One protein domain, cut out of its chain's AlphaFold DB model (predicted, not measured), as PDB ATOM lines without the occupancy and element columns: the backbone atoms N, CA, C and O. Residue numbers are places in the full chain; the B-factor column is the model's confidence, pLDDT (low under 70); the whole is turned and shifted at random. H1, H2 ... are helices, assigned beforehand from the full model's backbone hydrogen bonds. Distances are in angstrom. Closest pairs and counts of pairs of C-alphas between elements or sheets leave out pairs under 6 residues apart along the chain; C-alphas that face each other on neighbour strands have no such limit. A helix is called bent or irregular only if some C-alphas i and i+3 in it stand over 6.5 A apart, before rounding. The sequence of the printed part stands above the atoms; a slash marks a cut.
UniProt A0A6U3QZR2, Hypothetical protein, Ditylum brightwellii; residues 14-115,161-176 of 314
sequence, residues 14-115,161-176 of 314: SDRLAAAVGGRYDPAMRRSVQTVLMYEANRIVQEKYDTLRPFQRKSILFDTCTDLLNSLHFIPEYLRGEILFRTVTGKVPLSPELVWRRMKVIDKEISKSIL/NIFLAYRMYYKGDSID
ATOM      1  N   SER A  14      19.797 -20.089 -25.445       96.56
ATOM      2  CA  SER A  14      20.533 -19.511 -26.581       96.56
ATOM      3  C   SER A  14      21.611 -20.457 -27.113       96.56
ATOM      4  O   SER A  14      21.754 -20.596 -28.325       96.56
ATOM      5  N   ASP A  15      22.337 -21.135 -26.225       95.88
ATOM      6  CA  ASP A  15      23.418 -22.040 -26.615       95.88
ATOM      7  C   ASP A  15      22.878 -23.340 -27.207       95.88
ATOM      8  O   ASP A  15      23.410 -23.823 -28.206       95.88
ATOM      9  N   ARG A  16      21.790 -23.885 -26.640       96.12
ATOM     10  CA  ARG A  16      21.104 -25.057 -27.206       96.12
ATOM     11  C   ARG A  16      20.603 -24.773 -28.615       96.12
ATOM     12  O   ARG A  16      20.830 -25.569 -29.521       96.12
ATOM     13  N   LEU A  17      19.942 -23.631 -28.804       97.50
ATOM     14  CA  LEU A  17      19.448 -23.228 -30.114       97.50
ATOM     15  C   LEU A  17      20.605 -22.982 -31.087       97.50
ATOM     16  O   LEU A  17      20.542 -23.455 -32.218       97.50
ATOM     17  N   ALA A  18      21.668 -22.296 -30.653       97.44
ATOM     18  CA  ALA A  18      22.859 -22.081 -31.467       97.44
ATOM     19  C   ALA A  18      23.472 -23.415 -31.909       97.44
ATOM     20  O   ALA A  18      23.751 -23.585 -33.090       97.44
ATOM     21  N   ALA A  19      23.624 -24.381 -31.000       95.94
ATOM     22  CA  ALA A  19      24.124 -25.713 -31.329       95.94
ATOM     23  C   ALA A  19      23.216 -26.432 -32.343       95.94
ATOM     24  O   ALA A  19      23.713 -26.944 -33.344       95.94
ATOM     25  N   ALA A  20      21.894 -26.396 -32.139       96.06
ATOM     26  CA  ALA A  20      20.920 -27.062 -33.007       96.06
ATOM     27  C   ALA A  20      20.897 -26.522 -34.450       96.06
ATOM     28  O   ALA A  20      20.594 -27.274 -35.375       96.06
ATOM     29  N   VAL A  21      21.231 -25.240 -34.652       96.69
ATOM     30  CA  VAL A  21      21.334 -24.616 -35.986       96.69
ATOM     31  C   VAL A  21      22.769 -24.564 -36.534       96.69
ATOM     32  O   VAL A  21      23.032 -23.892 -37.529       96.69
ATOM     33  N   GLY A  22      23.730 -25.238 -35.892       95.38
ATOM     34  CA  GLY A  22      25.129 -25.269 -36.342       95.38
ATOM     35  C   GLY A  22      25.905 -23.963 -36.108       95.38
ATOM     36  O   GLY A  22      26.881 -23.671 -36.800       95.38
ATOM     37  N   GLY A  23      25.465 -23.146 -35.153       95.44
ATOM     38  CA  GLY A  23      26.127 -21.923 -34.695       95.44
ATOM     39  C   GLY A  23      25.937 -20.710 -35.602       95.44
ATOM     40  O   GLY A  23      26.535 -19.663 -35.346       95.44
ATOM     41  N   ARG A  24      25.136 -20.821 -36.669       95.75
ATOM     42  CA  ARG A  24      24.890 -19.734 -37.623       95.75
ATOM     43  C   ARG A  24      23.412 -19.628 -37.951       95.75
ATOM     44  O   ARG A  24      22.765 -20.618 -38.263       95.75
ATOM     45  N   TYR A  25      22.902 -18.405 -37.914       97.81
ATOM     46  CA  TYR A  25      21.539 -18.108 -38.327       97.81
ATOM     47  C   TYR A  25      21.476 -17.771 -39.816       97.81
ATOM     48  O   TYR A  25      22.263 -16.958 -40.300       97.81
ATOM     49  N   ASP A  26      20.488 -18.342 -40.500       97.44
ATOM     50  CA  ASP A  26      20.104 -17.980 -41.862       97.44
ATOM     51  C   ASP A  26      18.637 -17.498 -41.886       97.44
ATOM     52  O   ASP A  26      17.800 -18.084 -41.191       97.44
ATOM     53  N   PRO A  27      18.271 -16.463 -42.667       96.31
ATOM     54  CA  PRO A  27      16.884 -16.007 -42.793       96.31
ATOM     55  C   PRO A  27      15.871 -17.100 -43.176       96.31
ATOM     56  O   PRO A  27      14.707 -17.018 -42.769       96.31
ATOM     57  N   ALA A  28      16.284 -18.154 -43.890       96.12
ATOM     58  CA  ALA A  28      15.440 -19.319 -44.167       96.12
ATOM     59  C   ALA A  28      14.986 -20.031 -42.874       96.12
ATOM     60  O   ALA A  28      13.885 -20.574 -42.812       96.12
ATOM     61  N   MET A  29      15.775 -19.942 -41.798       97.75
ATOM     62  CA  MET A  29      15.471 -20.509 -40.478       97.75
ATOM     63  C   MET A  29      14.455 -19.708 -39.672       97.75
ATOM     64  O   MET A  29      14.011 -20.170 -38.621       97.75
ATOM     65  N   ARG A  30      14.055 -18.514 -40.127       97.06
ATOM     66  CA  ARG A  30      13.207 -17.589 -39.358       97.06
ATOM     67  C   ARG A  30      11.966 -18.251 -38.765       97.06
ATOM     68  O   ARG A  30      11.647 -18.021 -37.603       97.06
ATOM     69  N   ARG A  31      11.250 -19.056 -39.554       96.75
ATOM     70  CA  ARG A  31      10.032 -19.744 -39.098       96.75
ATOM     71  C   ARG A  31      10.331 -20.849 -38.095       96.75
ATOM     72  O   ARG A  31       9.626 -20.939 -37.097       96.75
ATOM     73  N   SER A  32      11.393 -21.613 -38.323       97.94
ATOM     74  CA  SER A  32      11.843 -22.663 -37.410       97.94
ATOM     75  C   SER A  32      12.261 -22.107 -36.049       97.94
ATOM     76  O   SER A  32      11.791 -22.571 -35.013       97.94
ATOM     77  N   VAL A  33      13.052 -21.030 -36.046       98.25
ATOM     78  CA  VAL A  33      13.455 -20.325 -34.820       98.25
ATOM     79  C   VAL A  33      12.246 -19.707 -34.113       98.25
ATOM     80  O   VAL A  33      12.119 -19.826 -32.898       98.25
ATOM     81  N   GLN A  34      11.313 -19.103 -34.859       98.00
ATOM     82  CA  GLN A  34      10.057 -18.582 -34.307       98.00
ATOM     83  C   GLN A  34       9.252 -19.689 -33.598       98.00
ATOM     84  O   GLN A  34       8.745 -19.450 -32.504       98.00
ATOM     85  N   THR A  35       9.153 -20.894 -34.172       98.19
ATOM     86  CA  THR A  35       8.490 -22.052 -33.540       98.19
ATOM     87  C   THR A  35       9.156 -22.436 -32.224       98.19
ATOM     88  O   THR A  35       8.478 -22.557 -31.205       98.19
ATOM     89  N   VAL A  36      10.482 -22.579 -32.226       98.38
ATOM     90  CA  VAL A  36      11.258 -22.955 -31.038       98.38
ATOM     91  C   VAL A  36      11.136 -21.912 -29.928       98.38
ATOM     92  O   VAL A  36      10.963 -22.286 -28.773       98.38
ATOM     93  N   LEU A  37      11.168 -20.618 -30.267       98.19
ATOM     94  CA  LEU A  37      10.960 -19.529 -29.308       98.19
ATOM     95  C   LEU A  37       9.597 -19.634 -28.621       98.19
ATOM     96  O   LEU A  37       9.516 -19.522 -27.404       98.19
ATOM     97  N   MET A  38       8.531 -19.875 -29.390       98.44
ATOM     98  CA  MET A  38       7.182 -20.030 -28.837       98.44
ATOM     99  C   MET A  38       7.061 -21.280 -27.960       98.44
ATOM    100  O   MET A  38       6.356 -21.248 -26.950       98.44
ATOM    101  N   TYR A  39       7.738 -22.366 -28.341       98.19
ATOM    102  CA  TYR A  39       7.767 -23.607 -27.572       98.19
ATOM    103  C   TYR A  39       8.496 -23.423 -26.237       98.19
ATOM    104  O   TYR A  39       7.939 -23.734 -25.185       98.19
ATOM    105  N   GLU A  40       9.697 -22.841 -26.265       97.94
ATOM    106  CA  GLU A  40      10.480 -22.598 -25.053       97.94
ATOM    107  C   GLU A  40       9.790 -21.589 -24.139       97.94
ATOM    108  O   GLU A  40       9.638 -21.837 -22.947       97.94
ATOM    109  N   ALA A  41       9.281 -20.486 -24.697       97.94
ATOM    110  CA  ALA A  41       8.524 -19.512 -23.925       97.94
ATOM    111  C   ALA A  41       7.345 -20.175 -23.205       97.94
ATOM    112  O   ALA A  41       7.099 -19.879 -22.039       97.94
ATOM    113  N   ASN A  42       6.645 -21.110 -23.859       97.88
ATOM    114  CA  ASN A  42       5.572 -21.861 -23.220       97.88
ATOM    115  C   ASN A  42       6.081 -22.738 -22.069       97.88
ATOM    116  O   ASN A  42       5.488 -22.669 -20.997       97.88
ATOM    117  N   ARG A  43       7.177 -23.494 -22.247       97.06
ATOM    118  CA  ARG A  43       7.793 -24.285 -21.160       97.06
ATOM    119  C   ARG A  43       8.109 -23.416 -19.942       97.06
ATOM    120  O   ARG A  43       7.854 -23.828 -18.817       97.06
ATOM    121  N   ILE A  44       8.602 -22.205 -20.184       96.69
ATOM    122  CA  ILE A  44       8.958 -21.231 -19.153       96.69
ATOM    123  C   ILE A  44       7.720 -20.739 -18.380       96.69
ATOM    124  O   ILE A  44       7.740 -20.692 -17.153       96.69
ATOM    125  N   VAL A  45       6.633 -20.352 -19.065       96.88
ATOM    126  CA  VAL A  45       5.480 -19.685 -18.416       96.88
ATOM    127  C   VAL A  45       4.321 -20.602 -18.028       96.88
ATOM    128  O   VAL A  45       3.394 -20.146 -17.351       96.88
ATOM    129  N   GLN A  46       4.345 -21.871 -18.438       96.38
ATOM    130  CA  GLN A  46       3.208 -22.783 -18.303       96.38
ATOM    131  C   GLN A  46       2.742 -22.964 -16.855       96.38
ATOM    132  O   GLN A  46       1.536 -22.965 -16.610       96.38
ATOM    133  N   GLU A  47       3.666 -23.026 -15.896       95.50
ATOM    134  CA  GLU A  47       3.345 -23.172 -14.468       95.50
ATOM    135  C   GLU A  47       2.527 -21.995 -13.913       95.50
ATOM    136  O   GLU A  47       1.761 -22.147 -12.963       95.50
ATOM    137  N   LYS A  48       2.635 -20.806 -14.521       94.88
ATOM    138  CA  LYS A  48       1.902 -19.612 -14.080       94.88
ATOM    139  C   LYS A  48       0.499 -19.519 -14.666       94.88
ATOM    140  O   LYS A  48      -0.296 -18.708 -14.186       94.88
ATOM    141  N   TYR A  49       0.162 -20.301 -15.695       95.69
ATOM    142  CA  TYR A  49      -1.089 -20.120 -16.434       95.69
ATOM    143  C   TYR A  49      -2.333 -20.203 -15.555       95.69
ATOM    144  O   TYR A  49      -3.247 -19.398 -15.749       95.69
ATOM    145  N   ASP A  50      -2.363 -21.089 -14.567       97.19
ATOM    146  CA  ASP A  50      -3.537 -21.271 -13.709       97.19
ATOM    147  C   ASP A  50      -3.853 -20.037 -12.854       97.19
ATOM    148  O   ASP A  50      -5.016 -19.770 -12.556       97.19
ATOM    149  N   THR A  51      -2.847 -19.210 -12.563       95.88
ATOM    150  CA  THR A  51      -2.999 -17.960 -11.797       95.88
ATOM    151  C   THR A  51      -3.353 -16.747 -12.664       95.88
ATOM    152  O   THR A  51      -3.789 -15.715 -12.151       95.88
ATOM    153  N   LEU A  52      -3.184 -16.850 -13.986       95.06
ATOM    154  CA  LEU A  52      -3.295 -15.729 -14.917       95.06
ATOM    155  C   LEU A  52      -4.605 -15.762 -15.707       95.06
ATOM    156  O   LEU A  52      -5.067 -16.812 -16.166       95.06
ATOM    157  N   ARG A  53      -5.170 -14.580 -15.973       95.25
ATOM    158  CA  ARG A  53      -6.322 -14.420 -16.875       95.25
ATOM    159  C   ARG A  53      -5.924 -14.715 -18.329       95.25
ATOM    160  O   ARG A  53      -4.771 -14.520 -18.706       95.25
ATOM    161  N   PRO A  54      -6.864 -15.083 -19.220       95.44
ATOM    162  CA  PRO A  54      -6.527 -15.435 -20.601       95.44
ATOM    163  C   PRO A  54      -5.739 -14.380 -21.392       95.44
ATOM    164  O   PRO A  54      -4.905 -14.755 -22.207       95.44
ATOM    165  N   PHE A  55      -5.977 -13.077 -21.187       94.06
ATOM    166  CA  PHE A  55      -5.187 -12.037 -21.869       94.06
ATOM    167  C   PHE A  55      -3.760 -11.949 -21.308       94.06
ATOM    168  O   PHE A  55      -2.814 -11.851 -22.076       94.06
ATOM    169  N   GLN A  56      -3.613 -12.092 -19.990       95.25
ATOM    170  CA  GLN A  56      -2.332 -12.099 -19.285       95.25
ATOM    171  C   GLN A  56      -1.443 -13.258 -19.743       95.25
ATOM    172  O   GLN A  56      -0.264 -13.052 -19.988       95.25
ATOM    173  N   ARG A  57      -2.026 -14.450 -19.947       96.62
ATOM    174  CA  ARG A  57      -1.321 -15.624 -20.499       96.62
ATOM    175  C   ARG A  57      -0.742 -15.363 -21.893       96.62
ATOM    176  O   ARG A  57       0.345 -15.829 -22.204       96.62
ATOM    177  N   LYS A  58      -1.468 -14.621 -22.735       95.81
ATOM    178  CA  LYS A  58      -1.010 -14.265 -24.086       95.81
ATOM    179  C   LYS A  58       0.111 -13.234 -24.035       95.81
ATOM    180  O   LYS A  58       1.102 -13.409 -24.733       95.81
ATOM    181  N   SER A  59      -0.053 -12.195 -23.213       94.75
ATOM    182  CA  SER A  59       0.959 -11.152 -23.021       94.75
ATOM    183  C   SER A  59       2.255 -11.735 -22.465       94.75
ATOM    184  O   SER A  59       3.277 -11.621 -23.124       94.75
ATOM    185  N   ILE A  60       2.202 -12.474 -21.349       96.19
ATOM    186  CA  ILE A  60       3.410 -13.042 -20.730       96.19
ATOM    187  C   ILE A  60       4.153 -13.996 -21.677       96.19
ATOM    188  O   ILE A  60       5.379 -13.979 -21.718       96.19
ATOM    189  N   LEU A  61       3.434 -14.794 -22.477       97.00
ATOM    190  CA  LEU A  61       4.040 -15.672 -23.479       97.00
ATOM    191  C   LEU A  61       4.762 -14.867 -24.569       97.00
ATOM    192  O   LEU A  61       5.876 -15.213 -24.952       97.00
ATOM    193  N   PHE A  62       4.132 -13.801 -25.068       96.81
ATOM    194  CA  PHE A  62       4.708 -12.922 -26.088       96.81
ATOM    195  C   PHE A  62       5.940 -12.162 -25.576       96.81
ATOM    196  O   PHE A  62       6.965 -12.126 -26.259       96.81
ATOM    197  N   ASP A  63       5.864 -11.616 -24.364       96.06
ATOM    198  CA  ASP A  63       6.975 -10.913 -23.718       96.06
ATOM    199  C   ASP A  63       8.149 -11.875 -23.495       96.06
ATOM    200  O   ASP A  63       9.279 -11.574 -23.869       96.06
ATOM    201  N   THR A  64       7.866 -13.102 -23.041       96.75
ATOM    202  CA  THR A  64       8.886 -14.154 -22.888       96.75
ATOM    203  C   THR A  64       9.527 -14.527 -24.230       96.75
ATOM    204  O   THR A  64      10.742 -14.687 -24.300       96.75
ATOM    205  N   CYS A  65       8.758 -14.617 -25.323       97.25
ATOM    206  CA  CYS A  65       9.330 -14.836 -26.660       97.25
ATOM    207  C   CYS A  65      10.292 -13.707 -27.061       97.25
ATOM    208  O   CYS A  65      11.328 -13.966 -27.673       97.25
ATOM    209  N   THR A  66       9.942 -12.463 -26.729       96.50
ATOM    210  CA  THR A  66      10.750 -11.273 -27.028       96.50
ATOM    211  C   THR A  66      12.039 -11.262 -26.208       96.50
ATOM    212  O   THR A  66      13.115 -11.033 -26.758       96.50
ATOM    213  N   ASP A  67      11.960 -11.593 -24.921       95.75
ATOM    214  CA  ASP A  67      13.124 -11.708 -24.040       95.75
ATOM    215  C   ASP A  67      14.079 -12.818 -24.488       95.75
ATOM    216  O   ASP A  67      15.289 -12.590 -24.589       95.75
ATOM    217  N   LEU A  68      13.545 -13.999 -24.821       96.75
ATOM    218  CA  LEU A  68      14.340 -15.100 -25.364       96.75
ATOM    219  C   LEU A  68      15.032 -14.683 -26.660       96.75
ATOM    220  O   LEU A  68      16.238 -14.878 -26.793       96.75
ATOM    221  N   LEU A  69      14.310 -14.049 -27.588       97.12
ATOM    222  CA  LEU A  69      14.875 -13.542 -28.837       97.12
ATOM    223  C   LEU A  69      16.020 -12.543 -28.593       97.12
ATOM    224  O   LEU A  69      17.052 -12.600 -29.264       97.12
ATOM    225  N   ASN A  70      15.867 -11.651 -27.615       96.31
ATOM    226  CA  ASN A  70      16.893 -10.671 -27.264       96.31
ATOM    227  C   ASN A  70      18.165 -11.317 -26.693       96.31
ATOM    228  O   ASN A  70      19.240 -10.736 -26.840       96.31
ATOM    229  N   SER A  71      18.067 -12.520 -26.118       96.12
ATOM    230  CA  SER A  71      19.218 -13.296 -25.634       96.12
ATOM    231  C   SER A  71      19.999 -14.031 -26.734       96.12
ATOM    232  O   SER A  71      21.112 -14.490 -26.485       96.12
ATOM    233  N   LEU A  72      19.461 -14.126 -27.960       97.12
ATOM    234  CA  LEU A  72      20.078 -14.865 -29.069       97.12
ATOM    235  C   LEU A  72      21.216 -14.070 -29.727       97.12
ATOM    236  O   LEU A  72      21.101 -13.606 -30.860       97.12
ATOM    237  N   HIS A  73      22.336 -13.903 -29.023       96.50
ATOM    238  CA  HIS A  73      23.465 -13.080 -29.478       96.50
ATOM    239  C   HIS A  73      24.183 -13.616 -30.726       96.50
ATOM    240  O   HIS A  73      24.856 -12.851 -31.412       96.50
ATOM    241  N   PHE A  74      24.017 -14.902 -31.054       97.00
ATOM    242  CA  PHE A  74      24.531 -15.471 -32.305       97.00
ATOM    243  C   PHE A  74      23.742 -14.997 -33.542       97.00
ATOM    244  O   PHE A  74      24.214 -15.150 -34.669       97.00
ATOM    245  N   ILE A  75      22.551 -14.415 -33.345       97.88
ATOM    246  CA  ILE A  75      21.739 -13.816 -34.403       97.88
ATOM    247  C   ILE A  75      22.035 -12.311 -34.458       97.88
ATOM    248  O   ILE A  75      21.839 -11.606 -33.458       97.88
ATOM    249  N   PRO A  76      22.448 -11.772 -35.621       97.25
ATOM    250  CA  PRO A  76      22.648 -10.338 -35.776       97.25
ATOM    251  C   PRO A  76      21.407  -9.535 -35.370       97.25
ATOM    252  O   PRO A  76      20.278  -9.900 -35.696       97.25
ATOM    253  N   GLU A  77      21.609  -8.420 -34.667       96.25
ATOM    254  CA  GLU A  77      20.521  -7.602 -34.106       96.25
ATOM    255  C   GLU A  77      19.496  -7.158 -35.157       96.25
ATOM    256  O   GLU A  77      18.292  -7.247 -34.922       96.25
ATOM    257  N   TYR A  78      19.967  -6.789 -36.351       94.38
ATOM    258  CA  TYR A  78      19.105  -6.373 -37.458       94.38
ATOM    259  C   TYR A  78      18.199  -7.499 -37.989       94.38
ATOM    260  O   TYR A  78      17.162  -7.202 -38.574       94.38
ATOM    261  N   LEU A  79      18.552  -8.772 -37.768       96.44
ATOM    262  CA  LEU A  79      17.728  -9.930 -38.140       96.44
ATOM    263  C   LEU A  79      16.816 -10.391 -37.003       96.44
ATOM    264  O   LEU A  79      15.748 -10.943 -37.267       96.44
ATOM    265  N   ARG A  80      17.197 -10.155 -35.738       95.94
ATOM    266  CA  ARG A  80      16.409 -10.592 -34.575       95.94
ATOM    267  C   ARG A  80      14.984 -10.046 -34.626       95.94
ATOM    268  O   ARG A  80      14.039 -10.823 -34.521       95.94
ATOM    269  N   GLY A  81      14.814  -8.751 -34.893       91.75
ATOM    270  CA  GLY A  81      13.487  -8.132 -34.994       91.75
ATOM    271  C   GLY A  81      12.575  -8.781 -36.045       91.75
ATOM    272  O   GLY A  81      11.363  -8.871 -35.846       91.75
ATOM    273  N   GLU A  82      13.145  -9.319 -37.128       95.19
ATOM    274  CA  GLU A  82      12.372  -9.944 -38.205       95.19
ATOM    275  C   GLU A  82      11.786 -11.309 -37.818       95.19
ATOM    276  O   GLU A  82      10.789 -11.752 -38.406       95.19
ATOM    277  N   ILE A  83      12.361 -11.971 -36.806       96.81
ATOM    278  CA  ILE A  83      11.909 -13.279 -36.317       96.81
ATOM    279  C   ILE A  83      10.506 -13.194 -35.725       96.81
ATOM    280  O   ILE A  83       9.743 -14.144 -35.871       96.81
ATOM    281  N   LEU A  84      10.107 -12.064 -35.138       94.62
ATOM    282  CA  LEU A  84       8.747 -11.863 -34.627       94.62
ATOM    283  C   LEU A  84       7.803 -11.215 -35.643       94.62
ATOM    284  O   LEU A  84       6.720 -10.766 -35.274       94.62
ATOM    285  N   PHE A  85       8.134 -11.216 -36.936       94.75
ATOM    286  CA  PHE A  85       7.185 -10.816 -37.972       94.75
ATOM    287  C   PHE A  85       6.275 -11.971 -38.411       94.75
ATOM    288  O   PHE A  85       6.679 -13.123 -38.626       94.75
ATOM    289  N   ARG A  86       4.997 -11.642 -38.619       90.19
ATOM    290  CA  ARG A  86       3.988 -12.514 -39.214       90.19
ATOM    291  C   ARG A  86       4.362 -12.876 -40.644       90.19
ATOM    292  O   ARG A  86       4.293 -14.055 -40.969       90.19
ATOM    293  N   THR A  87       4.766 -11.925 -41.482       85.50
ATOM    294  CA  THR A  87       5.167 -12.129 -42.890       85.50
ATOM    295  C   THR A  87       6.480 -11.400 -43.166       85.50
ATOM    296  O   THR A  87       6.772 -10.413 -42.498       85.50
ATOM    297  N   VAL A  88       7.312 -11.908 -44.087       80.19
ATOM    298  CA  VAL A  88       8.572 -11.223 -44.459       80.19
ATOM    299  C   VAL A  88       8.252  -9.936 -45.222       80.19
ATOM    300  O   VAL A  88       8.735  -8.865 -44.879       80.19
ATOM    301  N   THR A  89       7.366 -10.038 -46.213       83.38
ATOM    302  CA  THR A  89       7.026  -8.957 -47.147       83.38
ATOM    303  C   THR A  89       6.316  -7.781 -46.487       83.38
ATOM    304  O   THR A  89       6.608  -6.634 -46.803       83.38
ATOM    305  N   GLY A  90       5.396  -8.050 -45.558       79.75
ATOM    306  CA  GLY A  90       4.611  -7.006 -44.898       79.75
ATOM    307  C   GLY A  90       5.258  -6.426 -43.643       79.75
ATOM    308  O   GLY A  90       4.731  -5.457 -43.110       79.75
ATOM    309  N   LYS A  91       6.335  -7.046 -43.127       90.00
ATOM    310  CA  LYS A  91       6.963  -6.712 -41.831       90.00
ATOM    311  C   LYS A  91       5.953  -6.500 -40.690       90.00
ATOM    312  O   LYS A  91       6.178  -5.722 -39.769       90.00
ATOM    313  N   VAL A  92       4.815  -7.193 -40.757       91.50
ATOM    314  CA  VAL A  92       3.737  -7.058 -39.774       91.50
ATOM    315  C   VAL A  92       4.167  -7.801 -38.513       91.50
ATOM    316  O   VAL A  92       4.424  -9.002 -38.621       91.50
ATOM    317  N   PRO A  93       4.239  -7.166 -37.334       93.69
ATOM    318  CA  PRO A  93       4.621  -7.853 -36.107       93.69
ATOM    319  C   PRO A  93       3.602  -8.933 -35.729       93.69
ATOM    320  O   PRO A  93       2.410  -8.853 -36.041       93.69
ATOM    321  N   LEU A  94       4.074  -9.984 -35.066       94.69
ATOM    322  CA  LEU A  94       3.206 -10.958 -34.425       94.69
ATOM    323  C   LEU A  94       2.440 -10.290 -33.283       94.69
ATOM    324  O   LEU A  94       3.016  -9.555 -32.490       94.69
ATOM    325  N   SER A  95       1.145 -10.590 -33.176       95.19
ATOM    326  CA  SER A  95       0.357 -10.201 -32.006       95.19
ATOM    327  C   SER A  95       0.406 -11.292 -30.928       95.19
ATOM    328  O   SER A  95       0.554 -12.479 -31.270       95.19
ATOM    329  N   PRO A  96       0.182 -10.947 -29.647       96.19
ATOM    330  CA  PRO A  96       0.056 -11.927 -28.567       96.19
ATOM    331  C   PRO A  96      -0.987 -13.023 -28.852       96.19
ATOM    332  O   PRO A  96      -0.771 -14.201 -28.567       96.19
ATOM    333  N   GLU A  97      -2.116 -12.681 -29.483       95.69
ATOM    334  CA  GLU A  97      -3.142 -13.654 -29.882       95.69
ATOM    335  C   GLU A  97      -2.654 -14.646 -30.933       95.69
ATOM    336  O   GLU A  97      -3.112 -15.791 -30.953       95.69
ATOM    337  N   LEU A  98      -1.803 -14.209 -31.863       95.69
ATOM    338  CA  LEU A  98      -1.288 -15.080 -32.909       95.69
ATOM    339  C   LEU A  98      -0.196 -16.006 -32.367       95.69
ATOM    340  O   LEU A  98      -0.226 -17.192 -32.690       95.69
ATOM    341  N   VAL A  99       0.690 -15.498 -31.503       97.12
ATOM    342  CA  VAL A  99       1.678 -16.322 -30.782       97.12
ATOM    343  C   VAL A  99       0.984 -17.412 -29.976       97.12
ATOM    344  O   VAL A  99       1.288 -18.588 -30.149       97.12
ATOM    345  N   TRP A 100      -0.031 -17.052 -29.187       97.31
ATOM    346  CA  TRP A 100      -0.803 -18.019 -28.407       97.31
ATOM    347  C   TRP A 100      -1.456 -19.102 -29.271       97.31
ATOM    348  O   TRP A 100      -1.403 -20.285 -28.939       97.31
ATOM    349  N   ARG A 101      -2.079 -18.706 -30.390       96.88
ATOM    350  CA  ARG A 101      -2.713 -19.656 -31.315       96.88
ATOM    351  C   ARG A 101      -1.702 -20.614 -31.932       96.88
ATOM    352  O   ARG A 101      -1.987 -21.801 -31.986       96.88
ATOM    353  N   ARG A 102      -0.551 -20.107 -32.381       97.00
ATOM    354  CA  ARG A 102       0.508 -20.929 -32.979       97.00
ATOM    355  C   ARG A 102       1.101 -21.888 -31.961       97.00
ATOM    356  O   ARG A 102       1.127 -23.078 -32.232       97.00
ATOM    357  N   MET A 103       1.458 -21.393 -30.775       97.31
ATOM    358  CA  MET A 103       1.969 -22.211 -29.672       97.31
ATOM    359  C   MET A 103       1.072 -23.422 -29.391       97.31
ATOM    360  O   MET A 103       1.559 -24.544 -29.339       97.31
ATOM    361  N   LYS A 104      -0.253 -23.224 -29.311       96.19
ATOM    362  CA  LYS A 104      -1.214 -24.305 -29.029       96.19
ATOM    363  C   LYS A 104      -1.270 -25.412 -30.080       96.19
ATOM    364  O   LYS A 104      -1.836 -26.468 -29.805       96.19
ATOM    365  N   VAL A 105      -0.756 -25.158 -31.277       97.12
ATOM    366  CA  VAL A 105      -0.778 -26.113 -32.382       97.12
ATOM    367  C   VAL A 105       0.551 -26.868 -32.498       97.12
ATOM    368  O   VAL A 105       0.529 -27.988 -32.996       97.12
ATOM    369  N   ILE A 106       1.658 -26.345 -31.947       97.62
ATOM    370  CA  ILE A 106       2.997 -26.952 -32.073       97.62
ATOM    371  C   ILE A 106       3.011 -28.400 -31.567       97.62
ATOM    372  O   ILE A 106       3.357 -29.295 -32.331       97.62
ATOM    373  N   ASP A 107       2.574 -28.660 -30.328       95.25
ATOM    374  CA  ASP A 107       2.567 -30.021 -29.751       95.25
ATOM    375  C   ASP A 107       1.743 -31.004 -30.590       95.25
ATOM    376  O   ASP A 107       2.131 -32.154 -30.816       95.25
ATOM    377  N   LYS A 108       0.588 -30.535 -31.076       96.56
ATOM    378  CA  LYS A 108      -0.308 -31.329 -31.917       96.56
ATOM    379  C   LYS A 108       0.337 -31.636 -33.264       96.56
ATOM    380  O   LYS A 108       0.174 -32.746 -33.764       96.56
ATOM    381  N   GLU A 109       1.029 -30.671 -33.858       96.81
ATOM    382  CA  GLU A 109       1.737 -30.870 -35.116       96.81
ATOM    383  C   GLU A 109       2.924 -31.809 -34.933       96.81
ATOM    384  O   GLU A 109       2.972 -32.797 -35.650       96.81
ATOM    385  N   ILE A 110       3.788 -31.616 -33.928       97.75
ATOM    386  CA  ILE A 110       4.888 -32.554 -33.635       97.75
ATOM    387  C   ILE A 110       4.341 -33.979 -33.494       97.75
ATOM    388  O   ILE A 110       4.797 -34.890 -34.183       97.75
ATOM    389  N   SER A 111       3.303 -34.158 -32.674       96.38
ATOM    390  CA  SER A 111       2.704 -35.474 -32.435       96.38
ATOM    391  C   SER A 111       2.128 -36.104 -33.705       96.38
ATOM    392  O   SER A 111       2.275 -37.303 -33.935       96.38
ATOM    393  N   LYS A 112       1.447 -35.308 -34.537       96.44
ATOM    394  CA  LYS A 112       0.726 -35.815 -35.708       96.44
ATOM    395  C   LYS A 112       1.622 -35.989 -36.929       96.44
ATOM    396  O   LYS A 112       1.458 -36.987 -37.624       96.44
ATOM    397  N   SER A 113       2.479 -35.020 -37.242       95.75
ATOM    398  CA  SER A 113       3.258 -34.995 -38.484       95.75
ATOM    399  C   SER A 113       4.671 -35.534 -38.321       95.75
ATOM    400  O   SER A 113       5.174 -36.135 -39.263       95.75
ATOM    401  N   ILE A 114       5.301 -35.353 -37.156       97.50
ATOM    402  CA  ILE A 114       6.692 -35.769 -36.946       97.50
ATOM    403  C   ILE A 114       6.745 -37.138 -36.272       97.50
ATOM    404  O   ILE A 114       7.282 -38.063 -36.868       97.50
ATOM    405  N   LEU A 115       6.147 -37.311 -35.086       97.12
ATOM    406  CA  LEU A 115       6.275 -38.565 -34.322       97.12
ATOM    407  C   LEU A 115       5.744 -39.783 -35.095       97.12
ATOM    408  O   LEU A 115       6.384 -40.834 -35.141       97.12
ATOM    409  N   ASN A 161       9.262 -26.511 -40.702       95.94
ATOM    410  CA  ASN A 161       9.409 -25.440 -39.697       95.94
ATOM    411  C   ASN A 161       9.267 -25.876 -38.223       95.94
ATOM    412  O   ASN A 161       9.625 -25.143 -37.304       95.94
ATOM    413  N   ILE A 162       8.658 -27.029 -37.978       97.38
ATOM    414  CA  ILE A 162       8.382 -27.556 -36.638       97.38
ATOM    415  C   ILE A 162       9.456 -28.562 -36.221       97.38
ATOM    416  O   ILE A 162       9.643 -28.830 -35.036       97.38
ATOM    417  N   PHE A 163      10.213 -29.077 -37.188       98.25
ATOM    418  CA  PHE A 163      11.196 -30.122 -36.967       98.25
ATOM    419  C   PHE A 163      12.353 -29.671 -36.081       98.25
ATOM    420  O   PHE A 163      12.830 -30.457 -35.274       98.25
ATOM    421  N   LEU A 164      12.731 -28.390 -36.122       98.38
ATOM    422  CA  LEU A 164      13.734 -27.861 -35.196       98.38
ATOM    423  C   LEU A 164      13.286 -27.969 -33.725       98.38
ATOM    424  O   LEU A 164      14.106 -28.266 -32.862       98.38
ATOM    425  N   ALA A 165      11.991 -27.793 -33.430       98.25
ATOM    426  CA  ALA A 165      11.468 -28.009 -32.080       98.25
ATOM    427  C   ALA A 165      11.514 -29.498 -31.697       98.25
ATOM    428  O   ALA A 165      11.924 -29.824 -30.588       98.25
ATOM    429  N   TYR A 166      11.181 -30.406 -32.620       98.44
ATOM    430  CA  TYR A 166      11.380 -31.839 -32.390       98.44
ATOM    431  C   TYR A 166      12.852 -32.158 -32.082       98.44
ATOM    432  O   TYR A 166      13.140 -32.725 -31.033       98.44
ATOM    433  N   ARG A 167      13.785 -31.714 -32.935       97.50
ATOM    434  CA  ARG A 167      15.226 -31.963 -32.779       97.50
ATOM    435  C   ARG A 167      15.748 -31.502 -31.414       97.50
ATOM    436  O   ARG A 167      16.589 -32.183 -30.843       97.50
ATOM    437  N   MET A 168      15.248 -30.377 -30.898       97.44
ATOM    438  CA  MET A 168      15.691 -29.806 -29.623       97.44
ATOM    439  C   MET A 168      15.048 -30.419 -28.376       97.44
ATOM    440  O   MET A 168      15.692 -30.413 -27.332       97.44
ATOM    441  N   TYR A 169      13.790 -30.869 -28.443       97.81
ATOM    442  CA  TYR A 169      13.012 -31.230 -27.244       97.81
ATOM    443  C   TYR A 169      12.586 -32.695 -27.169       97.81
ATOM    444  O   TYR A 169      12.030 -33.119 -26.158       97.81
ATOM    445  N   TYR A 170      12.806 -33.473 -28.220       97.81
ATOM    446  CA  TYR A 170      12.371 -34.860 -28.292       97.81
ATOM    447  C   TYR A 170      13.563 -35.769 -28.536       97.81
ATOM    448  O   TYR A 170      14.533 -35.379 -29.181       97.81
ATOM    449  N   LYS A 171      13.452 -37.002 -28.047       96.12
ATOM    450  CA  LYS A 171      14.404 -38.080 -28.287       96.12
ATOM    451  C   LYS A 171      13.610 -39.338 -28.600       96.12
ATOM    452  O   LYS A 171      12.921 -39.886 -27.745       96.12
ATOM    453  N   GLY A 172      13.671 -39.770 -29.855       95.62
ATOM    454  CA  GLY A 172      12.809 -40.843 -30.340       95.62
ATOM    455  C   GLY A 172      11.342 -40.412 -30.436       95.62
ATOM    456  O   GLY A 172      11.016 -39.467 -31.153       95.62
ATOM    457  N   ASP A 173      10.453 -41.119 -29.743       96.12
ATOM    458  CA  ASP A 173       8.997 -40.926 -29.777       96.12
ATOM    459  C   ASP A 173       8.444 -40.112 -28.593       96.12
ATOM    460  O   ASP A 173       7.236 -39.894 -28.490       96.12
ATOM    461  N   SER A 174       9.316 -39.639 -27.703       96.81
ATOM    462  CA  SER A 174       8.940 -38.939 -26.475       96.81
ATOM    463  C   SER A 174       9.782 -37.682 -26.250       96.81
ATOM    464  O   SER A 174      10.796 -37.450 -26.913       96.81
ATOM    465  N   ILE A 175       9.303 -36.819 -25.349       96.69
ATOM    466  CA  ILE A 175      10.048 -35.638 -24.897       96.69
ATOM    467  C   ILE A 175      11.322 -36.121 -24.204       96.69
ATOM    468  O   ILE A 175      11.269 -37.055 -23.403       96.69
ATOM    469  N   ASP A 176      12.452 -35.484 -24.502       96.56
ATOM    470  CA  ASP A 176      13.735 -35.859 -23.918       96.56
ATOM    471  C   ASP A 176      13.726 -35.639 -22.394       96.56
ATOM    472  O   ASP A 176      13.532 -34.528 -21.896       96.56
TER     473      ASP A 176
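Overview. This is residues 14 to 115 and 161 to 176 of the 314 residues of the protein "Hypothetical protein" of Ditylum brightwellii (UniProt A0A6U3QZR2). Helix H2 makes the core, with H3 folded back on one side, H6 on the other, and H5a crossing H2 and H3. H4 packs on H2, H1 and H5b on H6. The printed part, 118 residues with six named helices, is all helix and compact, with radius of gyration of the C-alphas 14.0 A and spans 38 by 35 by 24 A.

Arrangement. H1, residues 14 to 20, touches H6, residues 163 to 169, closest at C-alphas 20 and 168, 6.8 A. H2, residues 27 to 51, touches H3, residues 54 to 71, at a steep tilt of 47 degrees, closest at C-alphas 41 and 64, 5.5 A. H4, residues 77 to 83, has 0 of 3 O i to N i+4 but 3 of 4 O i to N i+3 pairs within hydrogen-bond range.

Along the chain. H1 begins at C-alpha 14, (20.533, -19.511, -26.581); H6 ends at C-alpha 169, (13.012, -31.230, -27.244). H2, 36.9 A long, is irregular: C-alphas 44 and 47 are 7.6 A apart. H5, residues 96 to 115, one helix by its hydrogen bonds, is bent: C-alphas 104 and 107 are 6.9 A apart.

Size, cuts and confidence. Residues 116 to 160 are cut out; C-alphas 115 and 161 are 14.5 A apart. No printed residue is under 70.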